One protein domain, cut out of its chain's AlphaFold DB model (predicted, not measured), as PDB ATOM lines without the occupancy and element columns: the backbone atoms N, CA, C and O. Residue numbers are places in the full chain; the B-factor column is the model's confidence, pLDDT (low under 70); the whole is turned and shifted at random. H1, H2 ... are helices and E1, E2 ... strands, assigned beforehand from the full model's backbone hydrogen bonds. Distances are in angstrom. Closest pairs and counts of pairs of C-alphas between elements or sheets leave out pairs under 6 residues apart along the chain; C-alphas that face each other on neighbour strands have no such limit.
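AT A GLANCE: This is residues 3 to 101 of the 103 residues of an uncharacterized protein of Ornithinimicrobium pratense (UniProt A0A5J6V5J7). There is little regular structure: a strongly twisted antiparallel sheet, order E2 - E1 - E3 - E4, with the hairpin E5 and E6 and short helices H1 and H2 beyond its E4 edge, and a long loop, residues 17 to 48. The printed part has 99 residues, 39 in named elements, ordered E1 E2 E3 E4 H1 E5 E6 H2, class mixed. It is compact, radius of gyration of the C-alphas 13.6 A, spanning 34 by 31 by 24 A.

IN THESE COORDINATES: Find C-alpha 3 at (117.534, 113.838, 148.161), beginning E1, residues 3 to 5. E2, residues 11 to 16, runs 14.2 A; E3, 49 to 53, 13.8 A. Then come E4, 66 to 69, H1, 70 to 74, E5, 80 to 83, E6, 88 to 91, and H2, 92 to 99, ending at (106.426, 130.288, 151.688).

HOW THE PARTS SIT: Look for N and O within hydrogen-bond range: N 3 and O 13, 2.8 A, in hairpin E1 and E2; N 4 and O 51, 2.8 A, between E1 and E3; N 50 and O 68, 2.8 A, in hairpin E3 and E4; N 81 and O 90, 2.9 A, in hairpin E5 and E6. The closest C-alphas of E4 and E5, Val 66 and Trp 83, are 5.5 A apart. In H1 and H2 every O i to N i+4 pair is within range.

THE WHOLE: The printed part has no cut; links E2 to E3 and E3 to E4 are long. pLDDT is under 70 at residues 30 to 33, 38 to 41 and 99 to 101.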
ATOM      1  N   LEU A   3     117.833 114.015 149.563       89.75
ATOM      2  CA  LEU A   3     117.534 113.838 148.161       89.75
ATOM      3  C   LEU A   3     117.416 112.345 147.884       89.75
ATOM      4  O   LEU A   3     118.325 111.580 148.194       89.75
ATOM      5  N   TYR A   4     116.334 111.948 147.232       90.44
ATOM      6  CA  TYR A   4     116.073 110.575 146.823       90.44
ATOM      7  C   TYR A   4     115.894 110.497 145.312       90.44
ATOM      8  O   TYR A   4     115.341 111.404 144.690       90.44
ATOM      9  N   THR A   5     116.314 109.389 144.710       91.25
ATOM     10  CA  THR A   5     115.872 109.025 143.356       91.25
ATOM     11  C   THR A   5     114.445 108.489 143.424       91.25
ATOM     12  O   THR A   5     114.166 107.617 144.237       91.25
ATOM     13  N   GLN A   6     113.527 108.955 142.576       87.44
ATOM     14  CA  GLN A   6     112.140 108.467 142.634       87.44
ATOM     15  C   GLN A   6     111.969 107.025 142.140       87.44
ATOM     16  O   GLN A   6     111.035 106.343 142.539       87.44
ATOM     17  N   GLU A   7     112.861 106.540 141.274       81.56
ATOM     18  CA  GLU A   7     112.723 105.216 140.653       81.56
ATOM     19  C   GLU A   7     112.797 104.069 141.668       81.56
ATOM     20  O   GLU A   7     112.145 103.047 141.479       81.56
ATOM     21  N   ASN A   8     113.615 104.223 142.715       82.19
ATOM     22  CA  ASN A   8     113.872 103.179 143.715       82.19
ATOM     23  C   ASN A   8     114.000 103.731 145.146       82.19
ATOM     24  O   ASN A   8     114.472 103.013 146.023       82.19
ATOM     25  N   GLU A   9     113.672 105.009 145.363       83.00
ATOM     26  CA  GLU A   9     113.806 105.713 146.651       83.00
ATOM     27  C   GLU A   9     115.207 105.595 147.275       83.00
ATOM     28  O   GLU A   9     115.386 105.633 148.490       83.00
ATOM     29  N   VAL A  10     116.234 105.462 146.430       86.81
ATOM     30  CA  VAL A  10     117.624 105.411 146.890       86.81
ATOM     31  C   VAL A  10     118.055 106.820 147.252       86.81
ATOM     32  O   VAL A  10     117.937 107.727 146.419       86.81
ATOM     33  N   GLU A  11     118.556 106.981 148.477       88.00
ATOM     34  CA  GLU A  11     119.168 108.219 148.947       88.00
ATOM     35  C   GLU A  11     120.338 108.585 148.034       88.00
ATOM     36  O   GLU A  11     121.299 107.832 147.876       88.00
ATOM     37  N   ALA A  12     120.212 109.736 147.387       87.06
ATOM     38  CA  ALA A  12     121.217 110.306 146.510       87.06
ATOM     39  C   ALA A  12     122.113 111.309 147.245       87.06
ATOM     40  O   ALA A  12     123.215 111.561 146.776       87.06
ATOM     41  N   GLY A  13     121.655 111.875 148.365       86.56
ATOM     42  CA  GLY A  13     122.451 112.748 149.224       86.56
ATOM     43  C   GLY A  13     121.662 113.297 150.404       86.56
ATOM     44  O   GLY A  13     120.432 113.341 150.370       86.56
ATOM     45  N   SER A  14     122.371 113.732 151.444       86.31
ATOM     46  CA  SER A  14     121.770 114.237 152.675       86.31
ATOM     47  C   SER A  14     122.629 115.341 153.296       86.31
ATOM     48  O   SER A  14     123.850 115.223 153.400       86.31
ATOM     49  N   TRP A  15     121.974 116.406 153.755       86.94
ATOM     50  CA  TRP A  15     122.588 117.594 154.344       86.94
ATOM     51  C   TRP A  15     121.897 117.973 155.645       86.94
ATOM     52  O   TRP A  15     120.663 118.021 155.732       86.94
ATOM     53  N   ILE A  16     122.702 118.315 156.643       86.94
ATOM     54  CA  ILE A  16     122.240 118.733 157.963       86.94
ATOM     55  C   ILE A  16     122.606 120.204 158.153       86.94
ATOM     56  O   ILE A  16     123.761 120.593 157.985       86.94
ATOM     57  N   SER A  17     121.619 121.031 158.498       85.88
ATOM     58  CA  SER A  17     121.894 122.409 158.909       85.88
ATOM     59  C   SER A  17     122.555 122.390 160.292       85.88
ATOM     60  O   SER A  17     122.019 121.733 161.188       85.88
ATOM     61  N   PRO A  18     123.691 123.080 160.502       84.06
ATOM     62  CA  PRO A  18     124.379 123.092 161.794       84.06
ATOM     63  C   PRO A  18     123.572 123.808 162.886       84.06
ATOM     64  O   PRO A  18     123.738 123.510 164.066       84.06
ATOM     65  N   GLU A  19     122.689 124.731 162.495       83.88
ATOM     66  CA  GLU A  19     121.784 125.449 163.391       83.88
ATOM     67  C   GLU A  19     120.319 125.281 162.947       83.88
ATOM     68  O   GLU A  19     120.054 125.082 161.754       83.88
ATOM     69  N   PRO A  20     119.346 125.379 163.876       82.56
ATOM     70  CA  PRO A  20     117.931 125.368 163.528       82.56
ATOM     71  C   PRO A  20     117.583 126.474 162.528       82.56
ATOM     72  O   PRO A  20     117.859 127.654 162.755       82.56
ATOM     73  N   LEU A  21     116.939 126.095 161.427       81.56
ATOM     74  CA  LEU A  21     116.528 127.038 160.393       81.56
ATOM     75  C   LEU A  21     115.345 127.878 160.883       81.56
ATOM     76  O   LEU A  21     114.334 127.338 161.330       81.56
ATOM     77  N   GLN A  22     115.451 129.200 160.758       77.12
ATOM     78  CA  GLN A  22     114.346 130.124 161.013       77.12
ATOM     79  C   GLN A  22     113.891 130.741 159.688       77.12
ATOM     80  O   GLN A  22     114.597 131.554 159.096       77.12
ATOM     81  N   GLY A  23     112.712 130.341 159.206       75.56
ATOM     82  CA  GLY A  23     112.176 130.798 157.922       75.56
ATOM     83  C   GLY A  23     112.725 130.003 156.735       75.56
ATOM     84  O   GLY A  23     112.596 128.783 156.697       75.56
ATOM     85  N   ALA A  24     113.296 130.692 155.745       72.69
ATOM     86  CA  ALA A  24     113.810 130.079 154.521       72.69
ATOM     87  C   ALA A  24     115.337 129.937 154.556       72.69
ATOM     88  O   ALA A  24     116.042 130.838 155.009       72.69
ATOM     89  N   ALA A  25     115.843 128.837 154.002       75.69
ATOM     90  CA  ALA A  25     117.269 128.594 153.835       75.69
ATOM     91  C   ALA A  25     117.616 128.400 152.358       75.69
ATOM     92  O   ALA A  25     116.795 127.924 151.572       75.69
ATOM     93  N   GLN A  26     118.841 128.767 151.989       73.62
ATOM     94  CA  GLN A  26     119.406 128.469 150.679       73.62
ATOM     95  C   GLN A  26     120.520 127.443 150.843       73.62
ATOM     96  O   GLN A  26     121.251 127.433 151.832       73.62
ATOM     97  N   TRP A  27     120.619 126.561 149.864       71.81
ATOM     98  CA  TRP A  27     121.577 125.473 149.832       71.81
ATOM     99  C   TRP A  27     121.969 125.235 148.375       71.81
ATOM    100  O   TRP A  27     121.195 125.513 147.454       71.81
ATOM    101  N   ARG A  28     123.191 124.752 148.169       71.69
ATOM    102  CA  ARG A  28     123.751 124.455 146.854       71.69
ATOM    103  C   ARG A  28     124.067 122.969 146.731       71.69
ATOM    104  O   ARG A  28     124.773 122.414 147.570       71.69
ATOM    105  N   LEU A  29     123.620 122.356 145.641       70.69
ATOM    106  CA  LEU A  29     123.854 120.939 145.368       70.69
ATOM    107  C   LEU A  29     125.336 120.592 145.143       70.69
ATOM    108  O   LEU A  29     125.769 119.511 145.516       70.69
ATOM    109  N   ASP A  30     126.105 121.507 144.550       66.62
ATOM    110  CA  ASP A  30     127.509 121.302 144.172       66.62
ATOM    111  C   ASP A  30     128.506 121.626 145.294       66.62
ATOM    112  O   ASP A  30     129.580 121.031 145.372       66.62
ATOM    113  N   SER A  31     128.175 122.590 146.154       63.09
ATOM    114  CA  SER A  31     129.033 123.015 147.257       63.09
ATOM    115  C   SER A  31     128.215 123.709 148.344       63.09
ATOM    116  O   SER A  31     127.901 124.895 148.218       63.09
ATOM    117  N   SER A  32     127.906 123.012 149.433       64.00
ATOM    118  CA  SER A  32     127.224 123.616 150.585       64.00
ATOM    119  C   SER A  32     128.141 123.714 151.796       64.00
ATOM    120  O   SER A  32     127.999 122.927 152.719       64.00
ATOM    121  N   PRO A  33     129.079 124.680 151.835       64.56
ATOM    122  CA  PRO A  33     129.998 124.826 152.965       64.56
ATOM    123  C   PRO A  33     129.287 125.188 154.279       64.56
ATOM    124  O   PRO A  33     129.839 124.968 155.351       64.56
ATOM    125  N   GLU A  34     128.078 125.750 154.197       72.50
ATOM    126  CA  GLU A  34     127.258 126.142 155.352       72.50
ATOM    127  C   GLU A  34     126.371 125.004 155.880       72.50
ATOM    128  O   GLU A  34     125.768 125.139 156.940       72.50
ATOM    129  N   TRP A  35     126.293 123.880 155.162       77.44
ATOM    130  CA  TRP A  35     125.570 122.688 155.594       77.44
ATOM    131  C   TRP A  35     126.565 121.557 155.822       77.44
ATOM    132  O   TRP A  35     127.523 121.389 155.072       77.44
ATOM    133  N   VAL A  36     126.334 120.746 156.848       74.25
ATOM    134  CA  VAL A  36     127.120 119.532 157.048       74.25
ATOM    135  C   VAL A  36     126.651 118.519 156.011       74.25
ATOM    136  O   VAL A  36     125.542 117.988 156.109       74.25
ATOM    137  N   ASP A  37     127.480 118.296 154.993       70.69
ATOM    138  CA  ASP A  37     127.286 117.198 154.055       70.69
ATOM    139  C   ASP A  37     127.447 115.882 154.817       70.69
ATOM    140  O   ASP A  37     128.487 115.621 155.427       70.69
ATOM    141  N   SER A  38     126.382 115.088 154.848       60.53
ATOM    142  CA  SER A  38     126.409 113.768 155.477       60.53
ATOM    143  C   SER A  38     126.780 112.651 154.493       60.53
ATOM    144  O   SER A  38     126.799 111.490 154.898       60.53
ATOM    145  N   GLY A  39     127.116 112.983 153.235       59.84
ATOM    146  CA  GLY A  39     127.431 112.023 152.175       59.84
ATOM    147  C   GLY A  39     128.520 112.463 151.184       59.84
ATOM    148  O   GLY A  39     129.312 113.370 151.430       59.84
ATOM    149  N   GLU A  40     128.605 111.729 150.069       56.53
ATOM    150  CA  GLU A  40     129.468 112.056 148.928       56.53
ATOM    151  C   GLU A  40     128.835 113.153 148.055       56.53
ATOM    152  O   GLU A  40     127.614 113.295 148.002       56.53
ATOM    153  N   ALA A  41     129.668 113.899 147.319       62.22
ATOM    154  CA  ALA A  41     129.208 114.934 146.397       62.22
ATOM    155  C   ALA A  41     128.172 114.381 145.400       62.22
ATOM    156  O   ALA A  41     128.448 113.453 144.634       62.22
ATOM    157  N   VAL A  42     126.982 114.980 145.383       74.69
ATOM    158  CA  VAL A  42     125.869 114.485 144.572       74.69
ATOM    159  C   VAL A  42     126.052 114.871 143.112       74.69
ATOM    160  O   VAL A  42     126.037 116.044 142.750       74.69
ATOM    161  N   THR A  43     126.152 113.861 142.249       80.06
ATOM    162  CA  THR A  43     126.092 114.041 140.795       80.06
ATOM    163  C   THR A  43     124.714 113.622 140.295       80.06
ATOM    164  O   THR A  43     124.324 112.461 140.435       80.06
ATOM    165  N   LEU A  44     123.966 114.560 139.707       86.12
ATOM    166  CA  LEU A  44     122.686 114.237 139.077       86.12
ATOM    167  C   LEU A  44     122.921 113.452 137.788       86.12
ATOM    168  O   LEU A  44     123.806 113.772 136.998       86.12
ATOM    169  N   ILE A  45     122.112 112.418 137.590       89.31
ATOM    170  CA  ILE A  45     122.130 111.585 136.396       89.31
ATOM    171  C   ILE A  45     121.054 112.116 135.454       89.31
ATOM    172  O   ILE A  45     119.893 112.278 135.840       89.31
ATOM    173  N   GLU A  46     121.441 112.358 134.205       90.19
ATOM    174  CA  GLU A  46     120.530 112.805 133.159       90.19
ATOM    175  C   GLU A  46     119.326 111.854 133.028       90.19
ATOM    176  O   GLU A  46     119.463 110.630 133.040       90.19
ATOM    177  N   GLY A  47     118.125 112.427 132.933       87.94
ATOM    178  CA  GLY A  47     116.874 111.675 132.809       87.94
ATOM    179  C   GLY A  47     116.328 111.083 134.111       87.94
ATOM    180  O   GLY A  47     115.194 110.608 134.106       87.94
ATOM    181  N   LYS A  48     117.065 111.144 135.230       92.19
ATOM    182  CA  LYS A  48     116.533 110.731 136.532       92.19
ATOM    183  C   LYS A  48     115.695 111.823 137.181       92.19
ATOM    184  O   LYS A  48     116.045 113.005 137.158       92.19
ATOM    185  N   THR A  49     114.617 111.382 137.817       92.88
ATOM    186  CA  THR A  49     113.768 112.217 138.662       92.88
ATOM    187  C   THR A  49     114.186 112.066 140.113       92.88
ATOM    188  O   THR A  49     114.317 110.951 140.628       92.88
ATOM    189  N   TYR A  50     114.351 113.199 140.775       91.88
ATOM    190  CA  TYR A  50     114.726 113.294 142.171       91.88
ATOM    191  C   TYR A  50     113.605 113.936 142.980       91.88
ATOM    192  O   TYR A  50     112.900 114.808 142.476       91.88
ATOM    193  N   SER A  51     113.462 113.508 144.231       92.25
ATOM    194  CA  SER A  51     112.600 114.129 145.235       92.25
ATOM    195  C   SER A  51     113.459 114.638 146.383       92.25
ATOM    196  O   SER A  51     114.357 113.932 146.841       92.25
ATOM    197  N   MET A  52     113.200 115.860 146.834       89.62
ATOM    198  CA  MET A  52     113.963 116.500 147.899       89.62
ATOM    199  C   MET A  52     113.039 117.103 148.946       89.62
ATOM    200  O   MET A  52     112.114 117.833 148.595       89.62
ATOM    201  N   TYR A  53     113.309 116.831 150.221       88.56
ATOM    202  CA  TYR A  53     112.583 117.416 151.350       88.56
ATOM    203  C   TYR A  53     113.441 117.454 152.621       88.56
ATOM    204  O   TYR A  53     114.499 116.824 152.718       88.56
ATOM    205  N   GLY A  54     113.014 118.249 153.598       88.69
ATOM    206  CA  GLY A  54     113.631 118.351 154.917       88.69
ATOM    207  C   GLY A  54     112.733 117.797 156.018       88.69
ATOM    208  O   GLY A  54     111.517 117.746 155.872       88.69
ATOM    209  N   TRP A  55     113.347 117.419 157.133       90.06
ATOM    210  CA  TRP A  55     112.669 117.050 158.374       90.06
ATOM    211  C   TRP A  55     113.485 117.518 159.577       90.06
ATOM    212  O   TRP A  55     114.685 117.788 159.449       90.06
ATOM    213  N   THR A  56     112.822 117.644 160.723       90.38
ATOM    214  CA  THR A  56     113.464 117.923 162.014       90.38
ATOM    215  C   THR A  56     114.172 116.679 162.547       90.38
ATOM    216  O   THR A  56     113.779 115.555 162.249       90.38
ATOM    217  N   ASP A  57     115.222 116.853 163.347       87.50
ATOM    218  CA  ASP A  57     116.001 115.750 163.930       87.50
ATOM    219  C   ASP A  57     115.160 114.798 164.799       87.50
ATOM    220  O   ASP A  57     115.381 113.588 164.801       87.50
ATOM    221  N   ASP A  58     114.157 115.340 165.486       89.69
ATOM    222  CA  ASP A  58     113.165 114.610 166.276       89.69
ATOM    223  C   ASP A  58     111.995 114.042 165.448       89.69
ATOM    224  O   ASP A  58     111.089 113.417 166.004       89.69
ATOM    225  N   ASN A  59     112.011 114.249 164.126       88.00
ATOM    226  CA  ASN A  59     110.989 113.818 163.173       88.00
ATOM    227  C   ASN A  59     109.570 114.340 163.492       88.00
ATOM    228  O   ASN A  59     108.572 113.745 163.083       88.00
ATOM    229  N   SER A  60     109.465 115.437 164.246       91.38
ATOM    230  CA  SER A  60     108.191 116.076 164.590       91.38
ATOM    231  C   SER A  60     107.568 116.858 163.431       91.38
ATOM    232  O   SER A  60     106.349 117.033 163.407       91.38
ATOM    233  N   ALA A  61     108.372 117.307 162.462       87.19
ATOM    234  CA  ALA A  61     107.895 118.025 161.287       87.19
ATOM    235  C   ALA A  61     108.746 117.744 160.041       87.19
ATOM    236  O   ALA A  61     109.940 117.447 160.125       87.19
ATOM    237  N   SER A  62     108.129 117.905 158.872       88.44
ATOM    238  CA  SER A  62     108.789 117.856 157.568       88.44
ATOM    239  C   SER A  62     108.318 118.996 156.675       88.44
ATOM    240  O   SER A  62     107.248 119.569 156.882       88.44
ATOM    241  N   THR A  63     109.121 119.321 155.667       86.00
ATOM    242  CA  THR A  63     108.682 120.175 154.562       86.00
ATOM    243  C   THR A  63     107.872 119.355 153.562       86.00
ATOM    244  O   THR A  63     107.984 118.127 153.523       86.00
ATOM    245  N   ASP A  64     107.134 120.034 152.686       86.94
ATOM    246  CA  ASP A  64     106.722 119.428 151.420       86.94
ATOM    247  C   ASP A  64     107.959 119.052 150.586       86.94
ATOM    248  O   ASP A  64     109.032 119.660 150.727       86.94
ATOM    249  N   HIS A  65     107.813 118.059 149.707       88.50
ATOM    250  CA  HIS A  65     108.861 117.699 148.757       88.50
ATOM    251  C   HIS A  65     108.803 118.529 147.476       88.50
ATOM    252  O   HIS A  65     107.751 119.009 147.051       88.50
ATOM    253  N   VAL A  66     109.960 118.667 146.833       90.75
ATOM    254  CA  VAL A  66     110.086 119.176 145.466       90.75
ATOM    255  C   VAL A  66     110.643 118.086 144.564       90.75
ATOM    256  O   VAL A  66     111.659 117.462 144.873       90.75
ATOM    257  N   THR A  67     109.985 117.889 143.423       92.19
ATOM    258  CA  THR A  67     110.404 116.919 142.407       92.19
ATOM    259  C   THR A  67     111.050 117.617 141.211       92.19
ATOM    260  O   THR A  67     110.488 118.578 140.661       92.19
ATOM    261  N   PHE A  68     112.214 117.137 140.769       92.12
ATOM    262  CA  PHE A  68     112.950 117.714 139.640       92.12
ATOM    263  C   PHE A  68     113.854 116.706 138.920       92.12
ATOM    264  O   PHE A  68     114.259 115.686 139.471       92.12
ATOM    265  N   THR A  69     114.203 117.033 137.682       92.81
ATOM    266  CA  THR A  69     115.275 116.418 136.889       92.81
ATOM    267  C   THR A  69     116.444 117.396 136.740       92.81
ATOM    268  O   THR A  69     116.303 118.589 137.017       92.81
ATOM    269  N   GLN A  70     117.594 116.935 136.240       91.12
ATOM    270  CA  GLN A  70     118.688 117.846 135.876       91.12
ATOM    271  C   GLN A  70     118.239 118.899 134.843       91.12
ATOM    272  O   GLN A  70     118.537 120.079 135.002       91.12
ATOM    273  N   ALA A  71     117.438 118.501 133.849       92.38
ATOM    274  CA  ALA A  71     116.921 119.412 132.830       92.38
ATOM    275  C   ALA A  71     116.005 120.503 133.415       92.38
ATOM    276  O   ALA A  71     115.999 121.626 132.916       92.38
ATOM    277  N   ASP A  72     115.251 120.198 134.478       92.56
ATOM    278  CA  ASP A  72     114.465 121.210 135.192       92.56
ATOM    279  C   ASP A  72     115.367 122.269 135.843       92.56
ATOM    280  O   ASP A  72     115.024 123.451 135.828       92.56
ATOM    281  N   LEU A  73     116.508 121.857 136.412       89.12
ATOM    282  CA  LEU A  73     117.468 122.774 137.031       89.12
ATOM    283  C   LEU A  73     118.219 123.607 135.986       89.12
ATOM    284  O   LEU A  73     118.362 124.812 136.172       89.12
ATOM    285  N   ASP A  74     118.622 123.004 134.866       90.81
ATOM    286  CA  ASP A  74     119.319 123.693 133.768       90.81
ATOM    287  C   ASP A  74     118.449 124.774 133.097       90.81
ATOM    288  O   ASP A  74     118.958 125.712 132.478       90.81
ATOM    289  N   GLN A  75     117.124 124.667 133.222       92.44
ATOM    290  CA  GLN A  75     116.170 125.660 132.724       92.44
ATOM    291  C   GLN A  75     115.941 126.833 133.691       92.44
ATOM    292  O   GLN A  75     115.339 127.837 133.286       92.44
ATOM    293  N   LEU A  76     116.403 126.743 134.944       91.19
ATOM    294  CA  LEU A  76     116.265 127.830 135.910       91.19
ATOM    295  C   LEU A  76     117.162 129.007 135.529       91.19
ATOM    296  O   LEU A  76     118.366 128.884 135.313       91.19
ATOM    297  N   ARG A  77     116.564 130.197 135.489       92.31
ATOM    298  CA  ARG A  77     117.301 131.449 135.301       92.31
ATOM    299  C   ARG A  77     117.767 131.997 136.650       92.31
ATOM    300  O   ARG A  77     117.116 131.744 137.665       92.31
ATOM    301  N   PRO A  78     118.832 132.819 136.680       90.75
ATOM    302  CA  PRO A  78     119.222 133.529 137.894       90.75
ATOM    303  C   PRO A  78     118.032 134.261 138.535       90.75
ATOM    304  O   PRO A  78     117.330 135.018 137.865       90.75
ATOM    305  N   GLY A  79     117.800 134.016 139.828       88.81
ATOM    306  CA  GLY A  79     116.678 134.579 140.590       88.81
ATOM    307  C   GLY A  79     115.378 133.764 140.547       88.81
ATOM    308  O   GLY A  79     114.422 134.134 141.232       88.81
ATOM    309  N   GLN A  80     115.330 132.665 139.789       91.94
ATOM    310  CA  GLN A  80     114.219 131.715 139.816       91.94
ATOM    311  C   GLN A  80     114.472 130.576 140.797       91.94
ATOM    312  O   GLN A  80     115.608 130.161 141.019       91.94
ATOM    313  N   VAL A  81     113.384 130.051 141.349       88.81
ATOM    314  CA  VAL A  81     113.378 128.872 142.212       88.81
ATOM    315  C   VAL A  81     112.330 127.885 141.723       88.81
ATOM    316  O   VAL A  81     111.287 128.283 141.197       88.81
ATOM    317  N   ARG A  82     112.605 126.594 141.922       90.19
ATOM    318  CA  ARG A  82     111.627 125.520 141.755       90.19
ATOM    319  C   ARG A  82     111.128 125.071 143.126       90.19
ATOM    320  O   ARG A  82     111.944 124.867 144.017       90.19
ATOM    321  N   TRP A  83     109.819 124.906 143.294       86.62
ATOM    322  CA  TRP A  83     109.219 124.523 144.576       86.62
ATOM    323  C   TRP A  83     107.919 123.720 144.411       86.62
ATOM    324  O   TRP A  83     107.271 123.788 143.362       86.62
ATOM    325  N   GLY A  84     107.547 122.992 145.467       84.56
ATOM    326  CA  GLY A  84     106.330 122.182 145.555       84.56
ATOM    327  C   GLY A  84     106.315 120.951 144.645       84.56
ATOM    328  O   GLY A  84     107.289 120.651 143.949       84.56
ATOM    329  N   ASP A  85     105.170 120.268 144.626       85.19
ATOM    330  CA  ASP A  85     104.925 119.094 143.790       85.19
ATOM    331  C   ASP A  85     103.521 119.158 143.140       85.19
ATOM    332  O   ASP A  85     102.528 119.369 143.843       85.19
ATOM    333  N   PRO A  86     103.396 119.041 141.800       83.50
ATOM    334  CA  PRO A  86     104.487 118.965 140.827       83.50
ATOM    335  C   PRO A  86     105.298 120.270 140.798       83.50
ATOM    336  O   PRO A  86     104.732 121.356 140.940       83.50
ATOM    337  N   GLY A  87     106.618 120.163 140.613       84.19
ATOM    338  CA  GLY A  87     107.545 121.293 140.739       84.19
ATOM    339  C   GLY A  87     107.186 122.496 139.862       84.19
ATOM    340  O   GLY A  87     107.078 122.391 138.641       84.19
ATOM    341  N   ARG A  88     107.014 123.659 140.499       89.94
ATOM    342  CA  ARG A  88     106.653 124.938 139.866       89.94
ATOM    343  C   ARG A  88     107.832 125.889 139.893       89.94
ATOM    344  O   ARG A  88     108.561 125.920 140.878       89.94
ATOM    345  N   VAL A  89     107.977 126.711 138.856       92.44
ATOM    346  CA  VAL A  89     109.012 127.751 138.799       92.44
ATOM    347  C   VAL A  89     108.404 129.112 139.125       92.44
ATOM    348  O   VAL A  89     107.381 129.489 138.560       92.44
ATOM    349  N   THR A  90     109.041 129.847 140.031       92.12
ATOM    350  CA  THR A  90     108.673 131.218 140.414       92.12
ATOM    351  C   THR A  90     109.935 132.042 140.687       92.12
ATOM    352  O   THR A  90     111.047 131.518 140.591       92.12
ATOM    353  N   THR A  91     109.808 133.329 141.004       92.19
ATOM    354  CA  THR A  91     110.948 134.124 141.485       92.19
ATOM    355  C   THR A  91     111.226 133.861 142.966       92.19
ATOM    356  O   THR A  91     110.314 133.576 143.742       92.19
ATOM    357  N   LEU A  92     112.485 134.009 143.394       85.69
ATOM    358  CA  LEU A  92     112.850 133.914 144.815       85.69
ATOM    359  C   LEU A  92     112.035 134.893 145.680       85.69
ATOM    360  O   LEU A  92     111.648 134.557 146.796       85.69
ATOM    361  N   GLN A  93     111.751 136.087 145.153       87.94
ATOM    362  CA  GLN A  93     110.952 137.102 145.836       87.94
ATOM    363  C   GLN A  93     109.509 136.635 146.063       87.94
ATOM    364  O   GLN A  93     108.998 136.736 147.179       87.94
ATOM    365  N   GLU A  94     108.852 136.117 145.023       88.31
ATOM    366  CA  GLU A  94     107.481 135.612 145.132       88.31
ATOM    367  C   GLU A  94     107.416 134.394 146.049       88.31
ATOM    368  O   GLU A  94     106.543 134.337 146.915       88.31
ATOM    369  N   PHE A  95     108.372 133.467 145.929       86.50
ATOM    370  CA  PHE A  95     108.482 132.333 146.839       86.50
ATOM    371  C   PHE A  95     108.604 132.794 148.292       86.50
ATOM    372  O   PHE A  95     107.798 132.386 149.118       86.50
ATOM    373  N   ALA A  96     109.529 133.706 148.606       82.56
ATOM    374  CA  ALA A  96     109.710 134.211 149.969       82.56
ATOM    375  C   ALA A  96     108.453 134.906 150.524       82.56
ATOM    376  O   ALA A  96     108.176 134.817 151.718       82.56
ATOM    377  N   SER A  97     107.663 135.563 149.666       82.81
ATOM    378  CA  SER A  97     106.398 136.190 150.073       82.81
ATOM    379  C   SER A  97     105.275 135.190 150.382       82.81
ATOM    380  O   SER A  97     104.362 135.520 151.135       82.81
ATOM    381  N   GLN A  98     105.331 133.979 149.815       76.38
ATOM    382  CA  GLN A  98     104.281 132.959 149.928       76.38
ATOM    383  C   GLN A  98     104.654 131.827 150.893       76.38
ATOM    384  O   GLN A  98     103.795 131.338 151.621       76.38
ATOM    385  N   ALA A  99     105.929 131.437 150.935       65.44
ATOM    386  CA  ALA A  99     106.426 130.288 151.688       65.44
ATOM    387  C   ALA A  99     106.234 130.430 153.205       65.44
ATOM    388  O   ALA A  99     106.041 129.438 153.894       65.44
ATOM    389  N   CYS A 100     106.236 131.658 153.730       60.69
ATOM    390  CA  CYS A 100     105.985 131.923 155.150       60.69
ATOM    391  C   CYS A 100     104.537 132.349 155.453       60.69
ATOM    392  O   CYS A 100     104.222 132.621 156.606       60.69
ATOM    393  N   ALA A 101     103.663 132.445 154.444       54.16
ATOM    394  CA  ALA A 101     102.270 132.868 154.620       54.16
ATOM    395  C   ALA A 101     101.308 131.695 154.895       54.16
ATOM    396  O   ALA A 101     100.129 131.920 155.162       54.16
TER     397      ALA A 101